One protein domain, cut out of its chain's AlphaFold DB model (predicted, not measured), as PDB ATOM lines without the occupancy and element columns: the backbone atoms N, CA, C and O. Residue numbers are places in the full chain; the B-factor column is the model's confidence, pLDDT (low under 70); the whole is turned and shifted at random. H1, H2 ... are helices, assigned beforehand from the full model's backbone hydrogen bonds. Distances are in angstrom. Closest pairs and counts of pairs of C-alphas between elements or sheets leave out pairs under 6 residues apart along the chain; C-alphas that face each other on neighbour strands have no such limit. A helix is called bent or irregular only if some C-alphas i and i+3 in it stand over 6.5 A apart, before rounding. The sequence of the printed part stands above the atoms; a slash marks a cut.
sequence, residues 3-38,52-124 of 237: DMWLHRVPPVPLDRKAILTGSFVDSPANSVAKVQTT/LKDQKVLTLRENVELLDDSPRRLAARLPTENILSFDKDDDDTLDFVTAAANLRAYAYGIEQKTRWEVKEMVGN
ATOM      1  N   ASP A   3      45.767 -17.639 -11.652       88.00
ATOM      2  CA  ASP A   3      45.200 -16.442 -12.273       88.00
ATOM      3  C   ASP A   3      44.036 -16.734 -13.238       88.00
ATOM      4  O   ASP A   3      43.118 -15.925 -13.354       88.00
ATOM      5  N   MET A   4      44.002 -17.915 -13.870       85.88
ATOM      6  CA  MET A   4      42.906 -18.304 -14.771       85.88
ATOM      7  C   MET A   4      41.566 -18.516 -14.045       85.88
ATOM      8  O   MET A   4      40.510 -18.460 -14.680       85.88
ATOM      9  N   TRP A   5      41.599 -18.739 -12.728       88.38
ATOM     10  CA  TRP A   5      40.431 -19.080 -11.908       88.38
ATOM     11  C   TRP A   5      39.973 -17.928 -11.004       88.38
ATOM     12  O   TRP A   5      39.108 -18.118 -10.160       88.38
ATOM     13  N   LEU A   6      40.503 -16.712 -11.195       88.81
ATOM     14  CA  LEU A   6      40.096 -15.532 -10.415       88.81
ATOM     15  C   LEU A   6      38.602 -15.198 -10.569       88.81
ATOM     16  O   LEU A   6      37.974 -14.706  -9.637       88.81
ATOM     17  N   HIS A   7      38.036 -15.475 -11.746       88.06
ATOM     18  CA  HIS A   7      36.640 -15.176 -12.087       88.06
ATOM     19  C   HIS A   7      35.860 -16.408 -12.567       88.06
ATOM     20  O   HIS A   7      34.765 -16.275 -13.109       88.06
ATOM     21  N   ARG A   8      36.437 -17.609 -12.441       85.69
ATOM     22  CA  ARG A   8      35.864 -18.862 -12.951       85.69
ATOM     23  C   ARG A   8      36.006 -19.956 -11.907       85.69
ATOM     24  O   ARG A   8      36.999 -19.995 -11.190       85.69
ATOM     25  N   VAL A   9      35.044 -20.873 -11.867       86.94
ATOM     26  CA  VAL A   9      35.126 -22.046 -10.992       86.94
ATOM     27  C   VAL A   9      36.272 -22.950 -11.473       86.94
ATOM     28  O   VAL A   9      36.337 -23.242 -12.671       86.94
ATOM     29  N   PRO A  10      37.198 -23.365 -10.588       88.69
ATOM     30  CA  PRO A  10      38.285 -24.260 -10.965       88.69
ATOM     31  C   PRO A  10      37.759 -25.664 -11.310       88.69
ATOM     32  O   PRO A  10      36.760 -26.100 -10.733       88.69
ATOM     33  N   PRO A  11      38.425 -26.390 -12.228       91.00
ATOM     34  CA  PRO A  11      38.028 -27.741 -12.591       91.00
ATOM     35  C   PRO A  11      38.301 -28.737 -11.463       91.00
ATOM     36  O   PRO A  11      39.200 -28.556 -10.639       91.00
ATOM     37  N   VAL A  12      37.541 -29.823 -11.478       90.56
ATOM     38  CA  VAL A  12      37.513 -30.854 -10.445       90.56
ATOM     39  C   VAL A  12      38.261 -32.080 -10.960       90.56
ATOM     40  O   VAL A  12      37.850 -32.658 -11.968       90.56
ATOM     41  N   PRO A  13      39.353 -32.499 -10.302       92.00
ATOM     42  CA  PRO A  13      40.061 -33.713 -10.684       92.00
ATOM     43  C   PRO A  13      39.164 -34.948 -10.546       92.00
ATOM     44  O   PRO A  13      38.522 -35.149  -9.516       92.00
ATOM     45  N   LEU A  14      39.144 -35.791 -11.578       92.00
ATOM     46  CA  LEU A  14      38.369 -37.030 -11.590       92.00
ATOM     47  C   LEU A  14      39.252 -38.206 -11.170       92.00
ATOM     48  O   LEU A  14      40.231 -38.520 -11.847       92.00
ATOM     49  N   ASP A  15      38.899 -38.873 -10.070       93.19
ATOM     50  CA  ASP A  15      39.557 -40.116  -9.656       93.19
ATOM     51  C   ASP A  15      38.815 -41.326 -10.234       93.19
ATOM     52  O   ASP A  15      37.712 -41.676  -9.805       93.19
ATOM     53  N   ARG A  16      39.468 -42.004 -11.186       92.56
ATOM     54  CA  ARG A  16      38.964 -43.219 -11.834       92.56
ATOM     55  C   ARG A  16      38.513 -44.273 -10.819       92.56
ATOM     56  O   ARG A  16      37.466 -44.884 -11.017       92.56
ATOM     57  N   LYS A  17      39.280 -44.517  -9.749       93.25
ATOM     58  CA  LYS A  17      38.940 -45.570  -8.776       93.25
ATOM     59  C   LYS A  17      37.687 -45.194  -7.999       93.25
ATOM     60  O   LYS A  17      36.761 -45.995  -7.959       93.25
ATOM     61  N   ALA A  18      37.640 -43.972  -7.468       91.50
ATOM     62  CA  ALA A  18      36.496 -43.471  -6.713       91.50
ATOM     63  C   ALA A  18      35.195 -43.468  -7.536       91.50
ATOM     64  O   ALA A  18      34.127 -43.781  -7.009       91.50
ATOM     65  N   ILE A  19      35.272 -43.153  -8.834       91.69
ATOM     66  CA  ILE A  19      34.110 -43.165  -9.736       91.69
ATOM     67  C   ILE A  19      33.601 -44.596  -9.946       91.69
ATOM     68  O   ILE A  19      32.405 -44.859  -9.806       91.69
ATOM     69  N   LEU A  20      34.503 -45.545 -10.210       91.00
ATOM     70  CA  LEU A  20      34.145 -46.955 -10.400       91.00
ATOM     71  C   LEU A  20      33.644 -47.621  -9.108       91.00
ATOM     72  O   LEU A  20      32.818 -48.533  -9.167       91.00
ATOM     73  N   THR A  21      34.073 -47.164  -7.931       90.56
ATOM     74  CA  THR A  21      33.553 -47.640  -6.637       90.56
ATOM     75  C   THR A  21      32.302 -46.894  -6.172       90.56
ATOM     76  O   THR A  21      31.695 -47.299  -5.187       90.56
ATOM     77  N   GLY A  22      31.883 -45.832  -6.873       86.25
ATOM     78  CA  GLY A  22      30.727 -45.010  -6.500       86.25
ATOM     79  C   GLY A  22      30.952 -44.119  -5.271       86.25
ATOM     80  O   GLY A  22      29.997 -43.570  -4.738       86.25
ATOM     81  N   SER A  23      32.199 -43.970  -4.821       86.06
ATOM     82  CA  SER A  23      32.583 -43.134  -3.676       86.06
ATOM     83  C   SER A  23      33.060 -41.737  -4.088       86.06
ATOM     84  O   SER A  23      33.602 -41.002  -3.265       86.06
ATOM     85  N   PHE A  24      32.931 -41.388  -5.371       86.69
ATOM     86  CA  PHE A  24      33.311 -40.078  -5.884       86.69
ATOM     87  C   PHE A  24      32.357 -38.999  -5.366       86.69
ATOM     88  O   PHE A  24      31.138 -39.139  -5.449       86.69
ATOM     89  N   VAL A  25      32.926 -37.920  -4.831       77.75
ATOM     90  CA  VAL A  25      32.163 -36.782  -4.319       77.75
ATOM     91  C   VAL A  25      32.014 -35.758  -5.440       77.75
ATOM     92  O   VAL A  25      32.997 -35.146  -5.863       77.75
ATOM     93  N   ASP A  26      30.778 -35.578  -5.912       73.25
ATOM     94  CA  ASP A  26      30.426 -34.546  -6.890       73.25
ATOM     95  C   ASP A  26      30.805 -33.156  -6.361       73.25
ATOM     96  O   ASP A  26      30.643 -32.835  -5.181       73.25
ATOM     97  N   SER A  27      31.275 -32.291  -7.256       68.06
ATOM     98  CA  SER A  27      31.522 -30.894  -6.906       68.06
ATOM     99  C   SER A  27      30.262 -30.032  -6.956       68.06
ATOM    100  O   SER A  27      29.376 -30.293  -7.775       68.06
ATOM    101  N   PRO A  28      30.222 -28.921  -6.191       63.38
ATOM    102  CA  PRO A  28      29.089 -27.994  -6.174       63.38
ATOM    103  C   PRO A  28      28.710 -27.453  -7.563       63.38
ATOM    104  O   PRO A  28      27.540 -27.178  -7.826       63.38
ATOM    105  N   ALA A  29      29.683 -27.332  -8.471       62.19
ATOM    106  CA  ALA A  29      29.477 -26.881  -9.846       62.19
ATOM    107  C   ALA A  29      28.552 -27.811 -10.655       62.19
ATOM    108  O   ALA A  29      27.702 -27.332 -11.403       62.19
ATOM    109  N   ASN A  30      28.647 -29.129 -10.445       63.62
ATOM    110  CA  ASN A  30      27.804 -30.113 -11.133       63.62
ATOM    111  C   ASN A  30      26.367 -30.140 -10.593       63.62
ATOM    112  O   ASN A  30      25.438 -30.475 -11.326       63.62
ATOM    113  N   SER A  31      26.152 -29.724  -9.340       57.38
ATOM    114  CA  SER A  31      24.803 -29.507  -8.801       57.38
ATOM    115  C   SER A  31      24.103 -28.290  -9.415       57.38
ATOM    116  O   SER A  31      22.892 -28.336  -9.590       57.38
ATOM    117  N   VAL A  32      24.831 -27.234  -9.803       50.19
ATOM    118  CA  VAL A  32      24.236 -26.047 -10.455       50.19
ATOM    119  C   VAL A  32      23.853 -26.336 -11.911       50.19
ATOM    120  O   VAL A  32      22.792 -25.900 -12.356       50.19
ATOM    121  N   ALA A  33      24.653 -27.128 -12.634       49.97
ATOM    122  CA  ALA A  33      24.329 -27.557 -13.998       49.97
ATOM    123  C   ALA A  33      23.027 -28.384 -14.062       49.97
ATOM    124  O   ALA A  33      22.220 -28.178 -14.961       49.97
ATOM    125  N   LYS A  34      22.757 -29.232 -13.055       45.91
ATOM    126  CA  LYS A  34      21.472 -29.953 -12.924       45.91
ATOM    127  C   LYS A  34      20.267 -29.037 -12.663       45.91
ATOM    128  O   LYS A  34      19.141 -29.433 -12.941       45.91
ATOM    129  N   VAL A  35      20.475 -27.835 -12.116       39.72
ATOM    130  CA  VAL A  35      19.388 -26.890 -11.797       39.72
ATOM    131  C   VAL A  35      18.988 -26.053 -13.019       39.72
ATOM    132  O   VAL A  35      17.823 -25.684 -13.134       39.72
ATOM    133  N   GLN A  36      19.885 -25.797 -13.977       37.34
ATOM    134  CA  GLN A  36      19.542 -25.023 -15.185       37.34
ATOM    135  C   GLN A  36      18.713 -25.807 -16.218       37.34
ATOM    136  O   GLN A  36      18.076 -25.195 -17.070       37.34
ATOM    137  N   THR A  37      18.611 -27.130 -16.082       37.41
ATOM    138  CA  THR A  37      17.681 -27.987 -16.839       37.41
ATOM    139  C   THR A  37      16.308 -28.141 -16.163       37.41
ATOM    140  O   THR A  37      15.534 -29.032 -16.510       37.41
ATOM    141  N   THR A  38      15.937 -27.259 -15.225       32.19
ATOM    142  CA  THR A  38      14.584 -27.231 -14.632       32.19
ATOM    143  C   THR A  38      13.582 -26.479 -15.515       32.19
ATOM    144  O   THR A  38      12.982 -25.478 -15.139       32.19
ATOM    145  N   LEU A  52      16.607 -43.865 -29.035       75.62
ATOM    146  CA  LEU A  52      17.750 -44.543 -29.651       75.62
ATOM    147  C   LEU A  52      18.923 -44.539 -28.653       75.62
ATOM    148  O   LEU A  52      19.137 -43.533 -27.981       75.62
ATOM    149  N   LYS A  53      19.705 -45.624 -28.566       77.44
ATOM    150  CA  LYS A  53      20.812 -45.752 -27.589       77.44
ATOM    151  C   LYS A  53      21.766 -44.546 -27.591       77.44
ATOM    152  O   LYS A  53      22.239 -44.138 -26.537       77.44
ATOM    153  N   ASP A  54      21.968 -43.945 -28.760       80.62
ATOM    154  CA  ASP A  54      22.867 -42.807 -28.979       80.62
ATOM    155  C   ASP A  54      22.305 -41.451 -28.517       80.62
ATOM    156  O   ASP A  54      23.050 -40.473 -28.456       80.62
ATOM    157  N   GLN A  55      21.011 -41.386 -28.191       86.38
ATOM    158  CA  GLN A  55      20.323 -40.196 -27.675       86.38
ATOM    159  C   GLN A  55      20.263 -40.166 -26.143       86.38
ATOM    160  O   GLN A  55      19.799 -39.189 -25.561       86.38
ATOM    161  N   LYS A  56      20.745 -41.216 -25.469       90.69
ATOM    162  CA  LYS A  56      20.860 -41.234 -24.012       90.69
ATOM    163  C   LYS A  56      22.155 -40.541 -23.586       90.69
ATOM    164  O   LYS A  56      23.231 -40.830 -24.109       90.69
ATOM    165  N   VAL A  57      22.067 -39.654 -22.594       90.38
ATOM    166  CA  VAL A  57      23.258 -39.091 -21.941       90.38
ATOM    167  C   VAL A  57      23.889 -40.166 -21.055       90.38
ATOM    168  O   VAL A  57      23.229 -40.734 -20.183       90.38
ATOM    169  N   LEU A  58      25.172 -40.448 -21.285       91.00
ATOM    170  CA  LEU A  58      25.934 -41.410 -20.494       91.00
ATOM    171  C   LEU A  58      26.193 -40.869 -19.084       91.00
ATOM    172  O   LEU A  58      26.510 -39.694 -18.885       91.00
ATOM    173  N   THR A  59      26.091 -41.741 -18.088       92.81
ATOM    174  CA  THR A  59      26.481 -41.446 -16.708       92.81
ATOM    175  C   THR A  59      27.998 -41.296 -16.585       92.81
ATOM    176  O   THR A  59      28.768 -41.745 -17.434       92.81
ATOM    177  N   LEU A  60      28.467 -40.695 -15.485       92.00
ATOM    178  CA  LEU A  60      29.903 -40.523 -15.233       92.00
ATOM    179  C   LEU A  60      30.666 -41.860 -15.270       92.00
ATOM    180  O   LEU A  60      31.746 -41.939 -15.845       92.00
ATOM    181  N   ARG A  61      30.080 -42.916 -14.691       93.56
ATOM    182  CA  ARG A  61      30.646 -44.272 -14.703       93.56
ATOM    183  C   ARG A  61      30.714 -44.839 -16.120       93.56
ATOM    184  O   ARG A  61      31.786 -45.280 -16.518       93.56
ATOM    185  N   GLU A  62      29.610 -44.789 -16.868       94.56
ATOM    186  CA  GLU A  62      29.554 -45.288 -18.253       94.56
ATOM    187  C   GLU A  62      30.587 -44.570 -19.141       94.56
ATOM    188  O   GLU A  62      31.261 -45.217 -19.935       94.56
ATOM    189  N   ASN A  63      30.790 -43.256 -18.968       95.88
ATOM    190  CA  ASN A  63      31.833 -42.528 -19.697       95.88
ATOM    191  C   ASN A  63      33.255 -42.982 -19.320       95.88
ATOM    192  O   ASN A  63      34.109 -43.066 -20.198       95.88
ATOM    193  N   VAL A  64      33.539 -43.286 -18.046       96.12
ATOM    194  CA  VAL A  64      34.851 -43.838 -17.643       96.12
ATOM    195  C   VAL A  64      35.072 -45.217 -18.257       96.12
ATOM    196  O   VAL A  64      36.145 -45.476 -18.795       96.12
ATOM    197  N   GLU A  65      34.066 -46.088 -18.217       96.06
ATOM    198  CA  GLU A  65      34.145 -47.429 -18.804       96.06
ATOM    199  C   GLU A  65      34.338 -47.366 -20.328       96.06
ATOM    200  O   GLU A  65      35.186 -48.074 -20.875       96.06
ATOM    201  N   LEU A  66      33.631 -46.457 -21.008       95.88
ATOM    202  CA  LEU A  66      33.779 -46.223 -22.445       95.88
ATOM    203  C   LEU A  66      35.158 -45.648 -22.802       95.88
ATOM    204  O   LEU A  66      35.748 -46.037 -23.814       95.88
ATOM    205  N   LEU A  67      35.704 -44.760 -21.963       96.50
ATOM    206  CA  LEU A  67      37.060 -44.237 -22.135       96.50
ATOM    207  C   LEU A  67      38.127 -45.293 -21.829       96.50
ATOM    208  O   LEU A  67      39.205 -45.238 -22.402       96.50
ATOM    209  N   ASP A  68      37.867 -46.255 -20.947       95.75
ATOM    210  CA  ASP A  68      38.797 -47.363 -20.743       95.75
ATOM    211  C   ASP A  68      38.793 -48.311 -21.953       95.75
ATOM    212  O   ASP A  68      39.828 -48.906 -22.259       95.75
ATOM    213  N   ASP A  69      37.641 -48.505 -22.604       97.00
ATOM    214  CA  ASP A  69      37.461 -49.478 -23.684       97.00
ATOM    215  C   ASP A  69      37.898 -48.968 -25.061       97.00
ATOM    216  O   ASP A  69      38.674 -49.633 -25.751       97.00
ATOM    217  N   SER A  70      37.479 -47.762 -25.444       96.56
ATOM    218  CA  SER A  70      37.741 -47.211 -26.781       96.56
ATOM    219  C   SER A  70      39.237 -47.105 -27.146       96.56
ATOM    220  O   SER A  70      39.597 -47.543 -28.240       96.56
ATOM    221  N   PRO A  71      40.173 -46.677 -26.267       95.38
ATOM    222  CA  PRO A  71      41.599 -46.687 -26.580       95.38
ATOM    223  C   PRO A  71      42.165 -48.097 -26.723       95.38
ATOM    224  O   PRO A  71      43.120 -48.278 -27.470       95.38
ATOM    225  N   ARG A  72      41.604 -49.104 -26.032       96.12
ATOM    226  CA  ARG A  72      42.037 -50.503 -26.192       96.12
ATOM    227  C   ARG A  72      41.673 -51.025 -27.580       96.12
ATOM    228  O   ARG A  72      42.517 -51.657 -28.214       96.12
ATOM    229  N   ARG A  73      40.467 -50.715 -28.068       95.38
ATOM    230  CA  ARG A  73      40.025 -51.061 -29.432       95.38
ATOM    231  C   ARG A  73      40.867 -50.339 -30.489       95.38
ATOM    232  O   ARG A  73      41.391 -50.981 -31.394       95.38
ATOM    233  N   LEU A  74      41.122 -49.043 -30.298       94.88
ATOM    234  CA  LEU A  74      42.000 -48.253 -31.172       94.88
ATOM    235  C   LEU A  74      43.457 -48.752 -31.163       94.88
ATOM    236  O   LEU A  74      44.078 -48.877 -32.215       94.88
ATOM    237  N   ALA A  75      44.008 -49.102 -29.999       93.81
ATOM    238  CA  ALA A  75      45.365 -49.639 -29.890       93.81
ATOM    239  C   ALA A  75      45.511 -50.999 -30.590       93.81
ATOM    240  O   ALA A  75      46.553 -51.269 -31.186       93.81
ATOM    241  N   ALA A  76      44.468 -51.834 -30.569       94.06
ATOM    242  CA  ALA A  76      44.452 -53.106 -31.287       94.06
ATOM    243  C   ALA A  76      44.483 -52.935 -32.820       94.06
ATOM    244  O   ALA A  76      44.915 -53.852 -33.514       94.06
ATOM    245  N   ARG A  77      44.078 -51.768 -33.344       92.38
ATOM    246  CA  ARG A  77      44.100 -51.436 -34.782       92.38
ATOM    247  C   ARG A  77      45.444 -50.897 -35.267       92.38
ATOM    248  O   ARG A  77      45.727 -50.963 -36.461       92.38
ATOM    249  N   LEU A  78      46.296 -50.419 -34.359       90.56
ATOM    250  CA  LEU A  78      47.593 -49.814 -34.679       90.56
ATOM    251  C   LEU A  78      48.566 -50.725 -35.468       90.56
ATOM    252  O   LEU A  78      49.317 -50.209 -36.288       90.56
ATOM    253  N   PRO A  79      48.592 -52.064 -35.290       90.50
ATOM    254  CA  PRO A  79      49.432 -52.936 -36.117       90.50
ATOM    255  C   PRO A  79      48.991 -53.009 -37.585       90.50
ATOM    256  O   PRO A  79      49.814 -53.270 -38.460       90.50
ATOM    257  N   THR A  80      47.698 -52.817 -37.856       89.56
ATOM    258  CA  THR A  80      47.116 -52.821 -39.207       89.56
ATOM    259  C   THR A  80      47.072 -51.430 -39.834       89.56
ATOM    260  O   THR A  80      47.183 -51.305 -41.050       89.56
ATOM    261  N   GLU A  81      46.937 -50.384 -39.020       87.94
ATOM    262  CA  GLU A  81      46.842 -48.991 -39.451       87.94
ATOM    263  C   GLU A  81      48.086 -48.206 -39.008       87.94
ATOM    264  O   GLU A  81      48.287 -47.966 -37.821       87.94
ATOM    265  N   ASN A  82      48.909 -47.745 -39.958       80.69
ATOM    266  CA  ASN A  82      50.116 -46.961 -39.642       80.69
ATOM    267  C   ASN A  82      49.812 -45.658 -38.878       80.69
ATOM    268  O   ASN A  82      50.634 -45.200 -38.085       80.69
ATOM    269  N   ILE A  83      48.665 -45.029 -39.155       90.50
ATOM    270  CA  ILE A  83      48.195 -43.800 -38.506       90.50
ATOM    271  C   ILE A  83      46.681 -43.918 -38.350       90.50
ATOM    272  O   ILE A  83      45.974 -44.031 -39.348       90.50
ATOM    273  N   LEU A  84      46.197 -43.837 -37.112       92.31
ATOM    274  CA  LEU A  84      44.768 -43.739 -36.836       92.31
ATOM    275  C   LEU A  84      44.275 -42.341 -37.232       92.31
ATOM    276  O   LEU A  84      44.732 -41.333 -36.684       92.31
ATOM    277  N   SER A  85      43.344 -42.275 -38.177       91.19
ATOM    278  CA  SER A  85      42.623 -41.049 -38.525       91.19
ATOM    279  C   SER A  85      41.259 -41.039 -37.852       91.19
ATOM    280  O   SER A  85      40.566 -42.050 -37.851       91.19
ATOM    281  N   PHE A  86      40.854 -39.891 -37.314       92.31
ATOM    282  CA  PHE A  86      39.500 -39.723 -36.795       92.31
ATOM    283  C   PHE A  86      38.468 -39.767 -37.929       92.31
ATOM    284  O   PHE A  86      38.626 -39.055 -38.924       92.31
ATOM    285  N   ASP A  87      37.393 -40.531 -37.734       92.44
ATOM    286  CA  ASP A  87      36.210 -40.530 -38.592       92.44
ATOM    287  C   ASP A  87      34.944 -40.526 -37.722       92.44
ATOM    288  O   ASP A  87      34.731 -41.398 -36.887       92.44
ATOM    289  N   LYS A  88      34.061 -39.547 -37.932       91.44
ATOM    290  CA  LYS A  88      32.792 -39.426 -37.190       91.44
ATOM    291  C   LYS A  88      31.837 -40.605 -37.429       91.44
ATOM    292  O   LYS A  88      30.849 -40.743 -36.708       91.44
ATOM    293  N   ASP A  89      32.066 -41.378 -38.486       93.19
ATOM    294  CA  ASP A  89      31.287 -42.564 -38.830       93.19
ATOM    295  C   ASP A  89      31.950 -43.870 -38.340       93.19
ATOM    296  O   ASP A  89      31.335 -44.929 -38.440       93.19
ATOM    297  N   ASP A  90      33.145 -43.787 -37.735       94.50
ATOM    298  CA  ASP A  90      33.836 -44.885 -37.048       94.50
ATOM    299  C   ASP A  90      33.493 -44.889 -35.550       94.50
ATOM    300  O   ASP A  90      33.841 -43.962 -34.806       94.50
ATOM    301  N   ASP A  91      32.838 -45.963 -35.105       94.62
ATOM    302  CA  ASP A  91      32.368 -46.116 -33.731       94.62
ATOM    303  C   ASP A  91      33.500 -46.042 -32.698       94.62
ATOM    304  O   ASP A  91      33.310 -45.440 -31.642       94.62
ATOM    305  N   ASP A  92      34.696 -46.568 -32.985       94.88
ATOM    306  CA  ASP A  92      35.805 -46.559 -32.024       94.88
ATOM    307  C   ASP A  92      36.337 -45.149 -31.776       94.88
ATOM    308  O   ASP A  92      36.601 -44.758 -30.633       94.88
ATOM    309  N   THR A  93      36.501 -44.375 -32.852       94.88
ATOM    310  CA  THR A  93      37.037 -43.017 -32.748       94.88
ATOM    311  C   THR A  93      35.990 -42.052 -32.191       94.88
ATOM    312  O   THR A  93      36.330 -41.179 -31.387       94.88
ATOM    313  N   LEU A  94      34.710 -42.242 -32.533       96.44
ATOM    314  CA  LEU A  94      33.615 -41.443 -31.993       96.44
ATOM    315  C   LEU A  94      33.368 -41.731 -30.507       96.44
ATOM    316  O   LEU A  94      33.159 -40.791 -29.737       96.44
ATOM    317  N   ASP A  95      33.428 -42.994 -30.083       96.50
ATOM    318  CA  ASP A  95      33.275 -43.378 -28.676       96.50
ATOM    319  C   ASP A  95      34.387 -42.780 -27.811       96.50
ATOM    320  O   ASP A  95      34.112 -42.228 -26.741       96.50
ATOM    321  N   PHE A  96      35.630 -42.810 -28.307       97.00
ATOM    322  CA  PHE A  96      36.766 -42.178 -27.640       97.00
ATOM    323  C   PHE A  96      36.537 -40.678 -27.430       97.00
ATOM    324  O   PHE A  96      36.689 -40.172 -26.314       97.00
ATOM    325  N   VAL A  97      36.133 -39.964 -28.485       96.94
ATOM    326  CA  VAL A  97      35.887 -38.518 -28.408       96.94
ATOM    327  C   VAL A  97      34.698 -38.203 -27.502       96.94
ATOM    328  O   VAL A  97      34.795 -37.291 -26.684       96.94
ATOM    329  N   THR A  98      33.611 -38.973 -27.590       96.56
ATOM    330  CA  THR A  98      32.409 -38.799 -26.758       96.56
ATOM    331  C   THR A  98      32.740 -38.946 -25.277       96.56
ATOM    332  O   THR A  98      32.462 -38.041 -24.489       96.56
ATOM    333  N   ALA A  99      33.402 -40.042 -24.900       96.94
ATOM    334  CA  ALA A  99      33.763 -40.310 -23.514       96.94
ATOM    335  C   ALA A  99      34.738 -39.257 -22.964       96.94
ATOM    336  O   ALA A  99      34.518 -38.693 -21.889       96.94
ATOM    337  N   ALA A 100      35.794 -38.931 -23.719       97.25
ATOM    338  CA  ALA A 100      36.788 -37.943 -23.308       97.25
ATOM    339  C   ALA A 100      36.191 -36.530 -23.174       97.25
ATOM    340  O   ALA A 100      36.495 -35.816 -22.213       97.25
ATOM    341  N   ALA A 101      35.329 -36.122 -24.112       96.75
ATOM    342  CA  ALA A 101      34.669 -34.822 -24.086       96.75
ATOM    343  C   ALA A 101      33.702 -34.701 -22.903       96.75
ATOM    344  O   ALA A 101      33.741 -33.692 -22.202       96.75
ATOM    345  N   ASN A 102      32.900 -35.734 -22.629       96.44
ATOM    346  CA  ASN A 102      31.961 -35.741 -21.508       96.44
ATOM    347  C   ASN A 102      32.666 -35.738 -20.149       96.44
ATOM    348  O   ASN A 102      32.288 -34.968 -19.268       96.44
ATOM    349  N   LEU A 103      33.737 -36.522 -19.982       95.81
ATOM    350  CA  LEU A 103      34.537 -36.498 -18.753       95.81
ATOM    351  C   LEU A 103      35.186 -35.132 -18.532       95.81
ATOM    352  O   LEU A 103      35.186 -34.611 -17.416       95.81
ATOM    353  N   ARG A 104      35.686 -34.506 -19.604       95.88
ATOM    354  CA  ARG A 104      36.188 -33.135 -19.530       95.88
ATOM    355  C   ARG A 104      35.069 -32.159 -19.167       95.88
ATOM    356  O   ARG A 104      35.264 -31.367 -18.256       95.88
ATOM    357  N   ALA A 105      33.918 -32.213 -19.832       94.25
ATOM    358  CA  ALA A 105      32.777 -31.347 -19.540       94.25
ATOM    359  C   ALA A 105      32.383 -31.442 -18.059       94.25
ATOM    360  O   ALA A 105      32.341 -30.429 -17.362       94.25
ATOM    361  N   TYR A 106      32.253 -32.667 -17.554       93.00
ATOM    362  CA  TYR A 106      31.943 -32.948 -16.161       93.00
ATOM    363  C   TYR A 106      32.994 -32.372 -15.187       93.00
ATOM    364  O   TYR A 106      32.632 -31.792 -14.162       93.00
ATOM    365  N   ALA A 107      34.292 -32.458 -15.509       92.62
ATOM    366  CA  ALA A 107      35.358 -31.862 -14.693       92.62
ATOM    367  C   ALA A 107      35.271 -30.324 -14.615       92.62
ATOM    368  O   ALA A 107      35.715 -29.734 -13.633       92.62
ATOM    369  N   TYR A 108      34.698 -29.670 -15.629       91.69
ATOM    370  CA  TYR A 108      34.521 -28.216 -15.688       91.69
ATOM    371  C   TYR A 108      33.125 -27.737 -15.256       91.69
ATOM    372  O   TYR A 108      32.855 -26.538 -15.342       91.69
ATOM    373  N   GLY A 109      32.236 -28.623 -14.793       89.56
ATOM    374  CA  GLY A 109      30.868 -28.232 -14.437       89.56
ATOM    375  C   GLY A 109      29.953 -27.978 -15.638       89.56
ATOM    376  O   GLY A 109      28.980 -27.240 -15.518       89.56
ATOM    377  N   ILE A 110      30.295 -28.519 -16.808       91.19
ATOM    378  CA  ILE A 110      29.568 -28.337 -18.067       91.19
ATOM    379  C   ILE A 110      28.645 -29.542 -18.287       91.19
ATOM    380  O   ILE A 110      29.019 -30.682 -18.004       91.19
ATOM    381  N   GLU A 111      27.444 -29.286 -18.806       91.75
ATOM    382  CA  GLU A 111      26.481 -30.327 -19.163       91.75
ATOM    383  C   GLU A 111      27.074 -31.306 -20.192       91.75
ATOM    384  O   GLU A 111      27.672 -30.908 -21.194       91.75
ATOM    385  N   GLN A 112      26.915 -32.600 -19.919       93.19
ATOM    386  CA  GLN A 112      27.364 -33.670 -20.805       93.19
ATOM    387  C   GLN A 112      26.419 -33.809 -21.994       93.19
ATOM    388  O   GLN A 112      25.227 -33.525 -21.898       93.19
ATOM    389  N   LYS A 113      26.960 -34.286 -23.111       94.44
ATOM    390  CA  LYS A 113      26.228 -34.419 -24.365       94.44
ATOM    391  C   LYS A 113      26.051 -35.878 -24.748       94.44
ATOM    392  O   LYS A 113      26.847 -36.749 -24.385       94.44
ATOM    393  N   THR A 114      24.969 -36.143 -25.465       95.94
ATOM    394  CA  THR A 114      24.695 -37.457 -26.045       95.94
ATOM    395  C   THR A 114      25.723 -37.779 -27.128       95.94
ATOM    396  O   THR A 114      26.337 -36.882 -27.714       95.94
ATOM    397  N   ARG A 115      25.900 -39.066 -27.436       94.06
ATOM    398  CA  ARG A 115      26.788 -39.502 -28.525       94.06
ATOM    399  C   ARG A 115      26.384 -38.876 -29.863       94.06
ATOM    400  O   ARG A 115      27.244 -38.471 -30.642       94.06
ATOM    401  N   TRP A 116      25.079 -38.750 -30.102       93.19
ATOM    402  CA  TRP A 116      24.535 -38.125 -31.306       93.19
ATOM    403  C   TRP A 116      24.888 -36.632 -31.416       93.19
ATOM    404  O   TRP A 116      25.397 -36.204 -32.451       93.19
ATOM    405  N   GLU A 117      24.712 -35.853 -30.342       94.19
ATOM    406  CA  GLU A 117      25.108 -34.434 -30.319       94.19
ATOM    407  C   GLU A 117      26.623 -34.272 -30.507       94.19
ATOM    408  O   GLU A 117      27.077 -33.384 -31.229       94.19
ATOM    409  N   VAL A 118      27.429 -35.144 -29.885       94.81
ATOM    410  CA  VAL A 118      28.886 -35.127 -30.079       94.81
ATOM    411  C   VAL A 118      29.237 -35.389 -31.539       94.81
ATOM    412  O   VAL A 118      30.047 -34.645 -32.091       94.81
ATOM    413  N   LYS A 119      28.601 -36.374 -32.189       94.69
ATOM    414  CA  LYS A 119      28.804 -36.683 -33.614       94.69
ATOM    415  C   LYS A 119      28.530 -35.479 -34.520       94.69
ATOM    416  O   LYS A 119      29.290 -35.229 -35.458       94.69
ATOM    417  N   GLU A 120      27.477 -34.719 -34.235       93.75
ATOM    418  CA  GLU A 120      27.153 -33.498 -34.977       93.75
ATOM    419  C   GLU A 120      28.217 -32.409 -34.775       93.75
ATOM    420  O   GLU A 120      28.695 -31.810 -35.742       93.75
ATOM    421  N   MET A 121      28.643 -32.178 -33.530       92.50
ATOM    422  CA  MET A 121      29.652 -31.163 -33.218       92.50
ATOM    423  C   MET A 121      31.005 -31.479 -33.864       92.50
ATOM    424  O   MET A 121      31.612 -30.599 -34.473       92.50
ATOM    425  N   VAL A 122      31.477 -32.729 -33.765       92.56
ATOM    426  CA  VAL A 122      32.789 -33.135 -34.306       92.56
ATOM    427  C   VAL A 122      32.818 -33.120 -35.831       92.56
ATOM    428  O   VAL A 122      33.845 -32.779 -36.413       92.56
ATOM    429  N   GLY A 123      31.688 -33.419 -36.483       89.44
ATOM    430  CA  GLY A 123      31.560 -33.342 -37.939       89.44
ATOM    431  C   GLY A 123      31.691 -31.922 -38.500       89.44
ATOM    432  O   GLY A 123      32.011 -31.764 -39.675       89.44
ATOM    433  N   ASN A 124      31.495 -30.902 -37.658       90.12
ATOM    434  CA  ASN A 124      31.486 -29.489 -38.038       90.12
ATOM    435  C   ASN A 124      32.717 -28.706 -37.539       90.12
ATOM    436  O   ASN A 124      32.738 -27.474 -37.608       90.12
TER     437      ASN A 124
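AT A GLANCE: This is residues 3 to 38 and 52 to 124 of the 237 residues of the protein "Ubiquitin activating enzyme E1" of Ceratobasidium theobromae (UniProt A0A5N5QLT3). A slanted hairpin of two long helices, H3 and H4, makes the core; H5 crosses H4 away from H3, H1 packs on H3's beginning, and residues 76 to 83 stick out. The printed part has 109 residues, five named helices, H1 to H5 in chain order, and no named strand: all helix. It is only just compact, close to loose: radius of gyration of the C-alphas 15.5 A, spans 46 by 34 by 30 A.

IN THESE COORDINATES: Find C-alpha 60 at (29.903, -40.523, -15.233); from there H3, residues 60 to 77, runs 26.5 A, only just irregular, with C-alphas 68 and 71 6.51 A apart. H4, residues 91 to 107, runs 24.0 A. Look for H1 at 16 to 21, H2 at 28 to 36, and H5 at 115 to 123, ending at (31.560, -33.342, -37.939).

HOW THE PARTS SIT: H3 and H4, a helical hairpin, touch, opposite ways, at 37 degrees, only just a steep tilt; closest C-alphas Asn 63 and Ala 99, 4.8 A. H1 touches H3 at residues 60 to 64 alone, closest C-alphas Ile 19 and Arg 61, 6.2 A. H5 touches H4 at residues 94 to 98 alone, about perpendicular at 79 degrees, closest C-alphas Thr 98 and Arg 115, 5.9 A. H2 is close but not clearly touching H4, closest C-alphas Asn 30 and Tyr 106, 7.1 A. Every O i to N i+4 pair is within hydrogen-bond range in H1, H4 and H5; H2 has 4 of 5, H3 12 of 14.

THE WHOLE: Residues 39 to 51 are not printed; C-alphas 38 and 52 are 23.1 A apart across this cut. The link from H3 to H4 is long. Residues 27 to 38 have pLDDT under 70.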